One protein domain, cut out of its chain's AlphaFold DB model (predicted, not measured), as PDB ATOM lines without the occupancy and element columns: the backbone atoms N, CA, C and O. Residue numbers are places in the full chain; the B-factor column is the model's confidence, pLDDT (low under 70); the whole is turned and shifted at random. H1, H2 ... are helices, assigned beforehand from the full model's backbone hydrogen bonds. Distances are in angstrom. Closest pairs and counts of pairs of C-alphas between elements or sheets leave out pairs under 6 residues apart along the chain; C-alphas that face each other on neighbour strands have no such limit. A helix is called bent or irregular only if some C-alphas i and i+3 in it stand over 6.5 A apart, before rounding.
ATOM      1  N   GLY A 106     175.558 177.083 109.595       85.69
ATOM      2  CA  GLY A 106     176.423 177.181 110.769       85.69
ATOM      3  C   GLY A 106     176.878 178.608 111.051       85.69
ATOM      4  O   GLY A 106     176.970 178.996 112.217       85.69
ATOM      5  N   HIS A 107     177.073 179.423 110.012       85.38
ATOM      6  CA  HIS A 107     177.420 180.829 110.186       85.38
ATOM      7  C   HIS A 107     176.272 181.599 110.843       85.38
ATOM      8  O   HIS A 107     176.493 182.326 111.812       85.38
ATOM      9  N   ALA A 108     175.039 181.394 110.375       87.69
ATOM     10  CA  ALA A 108     173.862 182.032 110.955       87.69
ATOM     11  C   ALA A 108     173.635 181.609 112.418       87.69
ATOM     12  O   ALA A 108     173.322 182.454 113.261       87.69
ATOM     13  N   VAL A 109     173.843 180.325 112.737       91.50
ATOM     14  CA  VAL A 109     173.742 179.803 114.111       91.50
ATOM     15  C   VAL A 109     174.768 180.473 115.020       91.50
ATOM     16  O   VAL A 109     174.382 181.083 116.019       91.50
ATOM     17  N   VAL A 110     176.052 180.434 114.656       90.75
ATOM     18  CA  VAL A 110     177.126 181.046 115.456       90.75
ATOM     19  C   VAL A 110     176.905 182.552 115.604       90.75
ATOM     20  O   VAL A 110     177.028 183.090 116.705       90.75
ATOM     21  N   HIS A 111     176.496 183.230 114.531       88.75
ATOM     22  CA  HIS A 111     176.189 184.657 114.566       88.75
ATOM     23  C   HIS A 111     175.027 184.978 115.523       88.75
ATOM     24  O   HIS A 111     175.084 185.967 116.253       88.75
ATOM     25  N   SER A 112     173.988 184.138 115.570       92.62
ATOM     26  CA  SER A 112     172.879 184.309 116.522       92.62
ATOM     27  C   SER A 112     173.320 184.144 117.983       92.62
ATOM     28  O   SER A 112     172.822 184.854 118.854       92.62
ATOM     29  N   MET A 113     174.304 183.276 118.236       93.62
ATOM     30  CA  MET A 113     174.840 182.983 119.571       93.62
ATOM     31  C   MET A 113     175.865 184.006 120.062       93.62
ATOM     32  O   MET A 113     176.153 184.052 121.255       93.62
ATOM     33  N   ALA A 114     176.413 184.846 119.180       88.69
ATOM     34  CA  ALA A 114     177.482 185.783 119.529       88.69
ATOM     35  C   ALA A 114     177.112 186.734 120.684       88.69
ATOM     36  O   ALA A 114     177.970 187.114 121.476       88.69
ATOM     37  N   ARG A 115     175.829 187.104 120.803       88.81
ATOM     38  CA  ARG A 115     175.330 187.946 121.905       88.81
ATOM     39  C   ARG A 115     175.142 187.189 123.213       88.81
ATOM     40  O   ARG A 115     175.116 187.808 124.266       88.81
ATOM     41  N   GLU A 116     174.978 185.875 123.138       92.19
ATOM     42  CA  GLU A 116     174.804 185.017 124.304       92.19
ATOM     43  C   GLU A 116     176.159 184.648 124.911       92.19
ATOM     44  O   GLU A 116     176.243 184.482 126.119       92.19
ATOM     45  N   TYR A 117     177.225 184.591 124.106       92.12
ATOM     46  CA  TYR A 117     178.585 184.230 124.522       92.12
ATOM     47  C   TYR A 117     179.561 185.404 124.387       92.12
ATOM     48  O   TYR A 117     180.535 185.356 123.634       92.12
ATOM     49  N   LEU A 118     179.296 186.477 125.135       88.19
ATOM     50  CA  LEU A 118     180.227 187.595 125.266       88.19
ATOM     51  C   LEU A 118     181.467 187.166 126.057       88.19
ATOM     52  O   LEU A 118     181.361 186.437 127.040       88.19
ATOM     53  N   GLY A 119     182.641 187.677 125.679       87.00
ATOM     54  CA  GLY A 119     183.881 187.395 126.413       87.00
ATOM     55  C   GLY A 119     183.863 187.896 127.863       87.00
ATOM     56  O   GLY A 119     184.517 187.307 128.714       87.00
ATOM     57  N   THR A 120     183.086 188.944 128.158       87.44
ATOM     58  CA  THR A 120     182.874 189.462 129.524       87.44
ATOM     59  C   THR A 120     182.107 188.502 130.421       87.44
ATOM     60  O   THR A 120     182.225 188.588 131.636       87.44
ATOM     61  N   ASP A 121     181.347 187.593 129.819       87.00
ATOM     62  CA  ASP A 121     180.497 186.640 130.520       87.00
ATOM     63  C   ASP A 121     181.117 185.237 130.490       87.00
ATOM     64  O   ASP A 121     180.430 184.251 130.752       87.00
ATOM     65  N   TYR A 122     182.387 185.129 130.087       90.19
ATOM     66  CA  TYR A 122     183.075 183.854 129.996       90.19
ATOM     67  C   TYR A 122     183.373 183.329 131.398       90.19
ATOM     68  O   TYR A 122     184.109 183.945 132.167       90.19
ATOM     69  N   ASP A 123     182.833 182.155 131.696       90.19
ATOM     70  CA  ASP A 123     183.028 181.445 132.953       90.19
ATOM     71  C   ASP A 123     183.686 180.100 132.639       90.19
ATOM     72  O   ASP A 123     183.167 179.320 131.835       90.19
ATOM     73  N   LEU A 124     184.839 179.831 133.258       89.31
ATOM     74  CA  LEU A 124     185.637 178.629 132.997       89.31
ATOM     75  C   LEU A 124     184.862 177.331 133.238       89.31
ATOM     76  O   LEU A 124     185.159 176.329 132.586       89.31
ATOM     77  N   LEU A 125     183.882 177.340 134.136       89.62
ATOM     78  CA  LEU A 125     183.124 176.167 134.552       89.62
ATOM     79  C   LEU A 125     181.733 176.130 133.913       89.62
ATOM     80  O   LEU A 125     181.257 175.065 133.532       89.62
ATOM     81  N   ARG A 126     181.082 177.283 133.747       87.25
ATOM     82  CA  ARG A 126     179.659 177.347 133.370       87.25
ATOM     83  C   ARG A 126     179.384 177.935 131.993       87.25
ATOM     84  O   ARG A 126     178.297 177.724 131.459       87.25
ATOM     85  N   LYS A 127     180.332 178.672 131.412       91.50
ATOM     86  CA  LYS A 127     180.129 179.397 130.149       91.50
ATOM     87  C   LYS A 127     181.440 179.535 129.380       91.50
ATOM     88  O   LYS A 127     181.940 180.629 129.127       91.50
ATOM     89  N   ASN A 128     181.994 178.379 129.028       89.69
ATOM     90  CA  ASN A 128     183.275 178.226 128.349       89.69
ATOM     91  C   ASN A 128     183.121 177.750 126.891       89.69
ATOM     92  O   ASN A 128     182.018 177.589 126.363       89.69
ATOM     93  N   CYS A 129     184.247 177.459 126.238       90.75
ATOM     94  CA  CYS A 129     184.271 176.959 124.862       90.75
ATOM     95  C   CYS A 129     183.567 175.601 124.679       90.75
ATOM     96  O   CYS A 129     182.957 175.383 123.631       90.75
ATOM     97  N   CYS A 130     183.598 174.711 125.675       91.31
ATOM     98  CA  CYS A 130     182.898 173.428 125.621       91.31
ATOM     99  C   CYS A 130     181.380 173.626 125.659       91.31
ATOM    100  O   CYS A 130     180.662 173.056 124.838       91.31
ATOM    101  N   THR A 131     180.886 174.484 126.554       91.69
ATOM    102  CA  THR A 131     179.448 174.807 126.619       91.69
ATOM    103  C   THR A 131     178.964 175.468 125.327       91.69
ATOM    104  O   THR A 131     177.948 175.059 124.775       91.69
ATOM    105  N   PHE A 132     179.750 176.396 124.768       93.00
ATOM    106  CA  PHE A 132     179.462 177.013 123.473       93.00
ATOM    107  C   PHE A 132     179.365 175.976 122.346       93.00
ATOM    108  O   PHE A 132     178.392 175.959 121.596       93.00
ATOM    109  N   ALA A 133     180.357 175.091 122.223       91.88
ATOM    110  CA  ALA A 133     180.376 174.085 121.165       91.88
ATOM    111  C   ALA A 133     179.222 173.077 121.295       91.88
ATOM    112  O   ALA A 133     178.634 172.697 120.282       91.88
ATOM    113  N   ARG A 134     178.850 172.690 122.524       92.00
ATOM    114  CA  ARG A 134     177.666 171.855 122.782       92.00
ATOM    115  C   ARG A 134     176.391 172.535 122.281       92.00
ATOM    116  O   ARG A 134     175.628 171.922 121.537       92.00
ATOM    117  N   ASP A 135     176.197 173.805 122.616       93.62
ATOM    118  CA  ASP A 135     175.002 174.553 122.225       93.62
ATOM    119  C   ASP A 135     174.931 174.796 120.710       93.62
ATOM    120  O   ASP A 135     173.855 174.674 120.115       93.62
ATOM    121  N   VAL A 136     176.072 175.049 120.055       92.00
ATOM    122  CA  VAL A 136     176.157 175.112 118.586       92.00
ATOM    123  C   VAL A 136     175.723 173.781 117.965       92.00
ATOM    124  O   VAL A 136     174.898 173.784 117.053       92.00
ATOM    125  N   CYS A 137     176.217 172.643 118.467       90.31
ATOM    126  CA  CYS A 137     175.832 171.314 117.978       90.31
ATOM    127  C   CYS A 137     174.322 171.073 118.105       90.31
ATOM    128  O   CYS A 137     173.682 170.649 117.139       90.31
ATOM    129  N   ILE A 138     173.736 171.405 119.256       91.31
ATOM    130  CA  ILE A 138     172.292 171.261 119.486       91.31
ATOM    131  C   ILE A 138     171.496 172.138 118.507       91.31
ATOM    132  O   ILE A 138     170.543 171.663 117.885       91.31
ATOM    133  N   ARG A 139     171.900 173.401 118.302       90.81
ATOM    134  CA  ARG A 139     171.229 174.317 117.356       90.81
ATOM    135  C   ARG A 139     171.391 173.901 115.899       90.81
ATOM    136  O   ARG A 139     170.476 174.118 115.107       90.81
ATOM    137  N   LEU A 140     172.512 173.273 115.553       89.19
ATOM    138  CA  LEU A 140     172.707 172.649 114.247       89.19
ATOM    139  C   LEU A 140     171.814 171.418 114.051       89.19
ATOM    140  O   LEU A 140     171.664 170.981 112.917       89.19
ATOM    141  N   GLY A 141     171.185 170.889 115.105       86.31
ATOM    142  CA  GLY A 141     170.285 169.738 115.051       86.31
ATOM    143  C   GLY A 141     170.956 168.408 115.392       86.31
ATOM    144  O   GLY A 141     170.373 167.356 115.130       86.31
ATOM    145  N   VAL A 142     172.166 168.437 115.954       86.94
ATOM    146  CA  VAL A 142     172.795 167.247 116.529       86.94
ATOM    147  C   VAL A 142     172.021 166.873 117.792       86.94
ATOM    148  O   VAL A 142     171.819 167.701 118.677       86.94
ATOM    149  N   GLU A 143     171.561 165.626 117.862       86.94
ATOM    150  CA  GLU A 143     170.918 165.094 119.064       86.94
ATOM    151  C   GLU A 143     171.908 165.107 120.229       86.94
ATOM    152  O   GLU A 143     173.065 164.720 120.069       86.94
ATOM    153  N   GLU A 144     171.446 165.516 121.407       89.06
ATOM    154  CA  GLU A 144     172.297 165.643 122.591       89.06
ATOM    155  C   GLU A 144     172.982 164.320 122.960       89.06
ATOM    156  O   GLU A 144     174.169 164.302 123.265       89.06
ATOM    157  N   GLU A 145     172.276 163.198 122.808       88.88
ATOM    158  CA  GLU A 145     172.789 161.843 123.050       88.88
ATOM    159  C   GLU A 145     173.981 161.469 122.150       88.88
ATOM    160  O   GLU A 145     174.766 160.582 122.486       88.88
ATOM    161  N   LYS A 146     174.130 162.135 120.999       88.19
ATOM    162  CA  LYS A 146     175.253 161.933 120.069       88.19
ATOM    163  C   LYS A 146     176.458 162.809 120.405       88.19
ATOM    164  O   LYS A 146     177.526 162.605 119.826       88.19
ATOM    165  N   ILE A 147     176.304 163.782 121.301       90.38
ATOM    166  CA  ILE A 147     177.390 164.654 121.741       90.38
ATOM    167  C   ILE A 147     178.148 163.927 122.859       90.38
ATOM    168  O   ILE A 147     177.553 163.601 123.885       90.38
ATOM    169  N   PRO A 148     179.457 163.660 122.708       88.81
ATOM    170  CA  PRO A 148     180.200 162.944 123.735       88.81
ATOM    171  C   PRO A 148     180.200 163.694 125.072       88.81
ATOM    172  O   PRO A 148     180.590 164.860 125.140       88.81
ATOM    173  N   THR A 149     179.807 163.014 126.150       83.44
ATOM    174  CA  THR A 149     179.684 163.621 127.487       83.44
ATOM    175  C   THR A 149     181.025 164.089 128.046       83.44
ATOM    176  O   THR A 149     181.130 165.194 128.573       83.44
ATOM    177  N   TRP A 150     182.102 163.334 127.795       83.00
ATOM    178  CA  TRP A 150     183.463 163.684 128.233       83.00
ATOM    179  C   TRP A 150     183.908 165.096 127.828       83.00
ATOM    180  O   TRP A 150     184.766 165.675 128.489       83.00
ATOM    181  N   PHE A 151     183.315 165.661 126.775       78.44
ATOM    182  CA  PHE A 151     183.632 166.989 126.269       78.44
ATOM    183  C   PHE A 151     183.202 168.134 127.210       78.44
ATOM    184  O   PHE A 151     183.845 169.184 127.207       78.44
ATOM    185  N   HIS A 152     182.160 167.951 128.031       80.44
ATOM    186  CA  HIS A 152     181.677 168.963 128.989       80.44
ATOM    187  C   HIS A 152     181.796 168.542 130.464       80.44
ATOM    188  O   HIS A 152     181.727 169.405 131.337       80.44
ATOM    189  N   ASN A 153     182.093 167.267 130.741       81.38
ATOM    190  CA  ASN A 153     182.204 166.726 132.100       81.38
ATOM    191  C   ASN A 153     183.160 167.504 133.019       81.38
ATOM    192  O   ASN A 153     182.859 167.672 134.194       81.38
ATOM    193  N   ALA A 154     184.318 167.967 132.528       77.94
ATOM    194  CA  ALA A 154     185.293 168.664 133.377       77.94
ATOM    195  C   ALA A 154     184.760 170.013 133.885       77.94
ATOM    196  O   ALA A 154     184.958 170.371 135.044       77.94
ATOM    197  N   ALA A 155     184.063 170.737 133.012       83.94
ATOM    198  CA  ALA A 155     183.448 172.013 133.333       83.94
ATOM    199  C   ALA A 155     182.270 171.828 134.301       83.94
ATOM    200  O   ALA A 155     182.201 172.501 135.325       83.94
ATOM    201  N   GLU A 156     181.411 170.845 134.021       84.06
ATOM    202  CA  GLU A 156     180.258 170.494 134.855       84.06
ATOM    203  C   GLU A 156     180.675 170.004 136.249       84.06
ATOM    204  O   GLU A 156     180.221 170.542 137.253       84.06
ATOM    205  N   THR A 157     181.632 169.074 136.322       85.12
ATOM    206  CA  THR A 157     182.162 168.569 137.602       85.12
ATOM    207  C   THR A 157     182.805 169.691 138.417       85.12
ATOM    208  O   THR A 157     182.635 169.764 139.633       85.12
ATOM    209  N   GLY A 158     183.552 170.588 137.762       85.06
ATOM    210  CA  GLY A 158     184.143 171.741 138.434       85.06
ATOM    211  C   GLY A 158     183.083 172.704 138.977       85.06
ATOM    212  O   GLY A 158     183.204 173.158 140.112       85.06
ATOM    213  N   ALA A 159     182.019 172.957 138.211       88.31
ATOM    214  CA  ALA A 159     180.894 173.788 138.634       88.31
ATOM    215  C   ALA A 159     180.154 173.196 139.850       88.31
ATOM    216  O   ALA A 159     179.802 173.921 140.783       88.31
ATOM    217  N   GLU A 160     179.952 171.877 139.874       88.75
ATOM    218  CA  GLU A 160     179.359 171.173 141.019       88.75
ATOM    219  C   GLU A 160     180.238 171.258 142.272       88.75
ATOM    220  O   GLU A 160     179.731 171.475 143.378       88.75
ATOM    221  N   ALA A 161     181.555 171.113 142.109       88.19
ATOM    222  CA  ALA A 161     182.506 171.231 143.206       88.19
ATOM    223  C   ALA A 161     182.518 172.651 143.797       88.19
ATOM    224  O   ALA A 161     182.502 172.809 145.021       88.19
ATOM    225  N   GLU A 162     182.490 173.681 142.949       89.62
ATOM    226  CA  GLU A 162     182.377 175.076 143.382       89.62
ATOM    227  C   GLU A 162     181.075 175.319 144.162       89.62
ATOM    228  O   GLU A 162     181.105 175.866 145.268       89.62
ATOM    229  N   ASP A 163     179.938 174.832 143.656       90.62
ATOM    230  CA  ASP A 163     178.650 174.948 144.347       90.62
ATOM    231  C   ASP A 163     178.666 174.270 145.719       90.62
ATOM    232  O   ASP A 163     178.107 174.798 146.689       90.62
ATOM    233  N   ALA A 164     179.287 173.094 145.813       90.38
ATOM    234  CA  ALA A 164     179.426 172.372 147.069       90.38
ATOM    235  C   ALA A 164     180.251 173.179 148.081       90.38
ATOM    236  O   ALA A 164     179.827 173.329 149.231       90.38
ATOM    237  N   LEU A 165     181.370 173.765 147.651       90.69
ATOM    238  CA  LEU A 165     182.213 174.608 148.503       90.69
ATOM    239  C   LEU A 165     181.465 175.850 148.998       90.69
ATOM    240  O   LEU A 165     181.454 176.112 150.201       90.69
ATOM    241  N   VAL A 166     180.757 176.561 148.115       90.00
ATOM    242  CA  VAL A 166     179.963 177.747 148.491       90.00
ATOM    243  C   VAL A 166     178.859 177.388 149.494       90.00
ATOM    244  O   VAL A 166     178.565 178.157 150.416       90.00
ATOM    245  N   ARG A 167     178.235 176.210 149.356       90.56
ATOM    246  CA  ARG A 167     177.232 175.720 150.318       90.56
ATOM    247  C   ARG A 167     177.847 175.447 151.687       90.56
ATOM    248  O   ARG A 167     177.240 175.828 152.691       90.56
ATOM    249  N   VAL A 168     179.024 174.823 151.725       90.81
ATOM    250  CA  VAL A 168     179.755 174.545 152.970       90.81
ATOM    251  C   VAL A 168     180.188 175.844 153.641       90.81
ATOM    252  O   VAL A 168     179.910 176.021 154.825       90.81
ATOM    253  N   GLU A 169     180.769 176.791 152.901       89.12
ATOM    254  CA  GLU A 169     181.177 178.096 153.438       89.12
ATOM    255  C   GLU A 169     179.982 178.846 154.046       89.12
ATOM    256  O   GLU A 169     180.051 179.353 155.168       89.12
ATOM    257  N   ARG A 170     178.844 178.867 153.342       86.69
ATOM    258  CA  ARG A 170     177.616 179.497 153.847       86.69
ATOM    259  C   ARG A 170     177.066 178.781 155.083       86.69
ATOM    260  O   ARG A 170     176.522 179.433 155.970       86.69
ATOM    261  N   GLY A 171     177.182 177.455 155.143       85.44
ATOM    262  CA  GLY A 171     176.852 176.664 156.329       85.44
ATOM    263  C   GLY A 171     177.734 177.024 157.524       85.44
ATOM    264  O   GLY A 171     177.207 177.339 158.587       85.44
ATOM    265  N   ALA A 172     179.050 177.065 157.318       83.44
ATOM    266  CA  ALA A 172     180.028 177.406 158.345       83.44
ATOM    267  C   ALA A 172     179.836 178.832 158.881       83.44
ATOM    268  O   ALA A 172     179.824 179.026 160.094       83.44
ATOM    269  N   ARG A 173     179.598 179.822 158.007       81.19
ATOM    270  CA  ARG A 173     179.286 181.196 158.441       81.19
ATOM    271  C   ARG A 173     178.044 181.259 159.325       81.19
ATOM    272  O   ARG A 173     178.099 181.864 160.385       81.19
ATOM    273  N   ARG A 174     176.957 180.578 158.942       78.81
ATOM    274  CA  ARG A 174     175.732 180.535 159.759       78.81
ATOM    275  C   ARG A 174     175.954 179.909 161.135       78.81
ATOM    276  O   ARG A 174     175.320 180.341 162.083       78.81
ATOM    277  N   MET A 175     176.836 178.916 161.251       75.56
ATOM    278  CA  MET A 175     177.178 178.333 162.553       75.56
ATOM    279  C   MET A 175     177.992 179.287 163.434       75.56
ATOM    280  O   MET A 175     177.842 179.256 164.651       75.56
ATOM    281  N   LEU A 176     178.847 180.120 162.835       73.75
ATOM    282  CA  LEU A 176     179.668 181.091 163.562       73.75
ATOM    283  C   LEU A 176     178.870 182.336 163.993       73.75
ATOM    284  O   LEU A 176     179.160 182.892 165.048       73.75
ATOM    285  N   ASP A 177     177.843 182.733 163.236       68.62
ATOM    286  CA  ASP A 177     176.982 183.880 163.576       68.62
ATOM    287  C   ASP A 177     176.021 183.609 164.751       68.62
ATOM    288  O   ASP A 177     175.564 184.552 165.390       68.62
ATOM    289  N   CYS A 178     175.774 182.350 165.131       57.91
ATOM    290  CA  CYS A 178     174.980 182.013 166.324       57.91
ATOM    291  C   CYS A 178     175.684 182.333 167.667       57.91
ATOM    292  O   CYS A 178     175.186 181.945 168.721       57.91
TER     293      CYS A 178
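AT A GLANCE: This is residues 106 to 178 of the 235 residues of the protein "PPPDE domain-containing protein" of Thalassiosira oceanica (UniProt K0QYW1). A long helix, H3, runs out of a flat body as an arm, residues 163 to 178, of which 163 to 177 belong to H3, sticking out, and in the body H2 sits between H1 and H3's first turns. The printed part has 73 residues, class all helix, with three named helices, H1, H2, H3. It is only just loose, close to extended: radius of gyration of the C-alphas 16.7 A, spans 56 by 27 by 14 A.

HOW THE PARTS SIT: H1, residues 106 to 113, touches residues 136 to 140 alone of H2, residues 129 to 140, at a steep tilt of 61 degrees, opposite ways; the closest C-alphas, of Val 110 and Val 136, are 6.8 A apart. H2, with residues 130 to 134 alone, touches residues 151 to 155 alone of H3, residues 150 to 177, at a steep tilt of 57 degrees, opposite ways; the closest C-alphas, of Cys 130 and His 152, are 5.7 A apart. H1 and H3 are apart. O i to N i+4 pairs are within hydrogen-bond range throughout H1 and H2, and 22 of 24 in H3.

IN THESE COORDINATES: H1 begins at C-alpha 106 (176.423, 177.181, 110.769). H1, H2 and H3 measure 10.7, 16.3 and 41.2 A. H3 is irregular, C-alphas 151 and 154 being 7.5 A apart, and ends at C-alpha 177 (176.982, 183.880, 163.576).

THE WHOLE: The printed part has no cut. H1 to H2 is a long link. Residues 177 to 178 have pLDDT under 70.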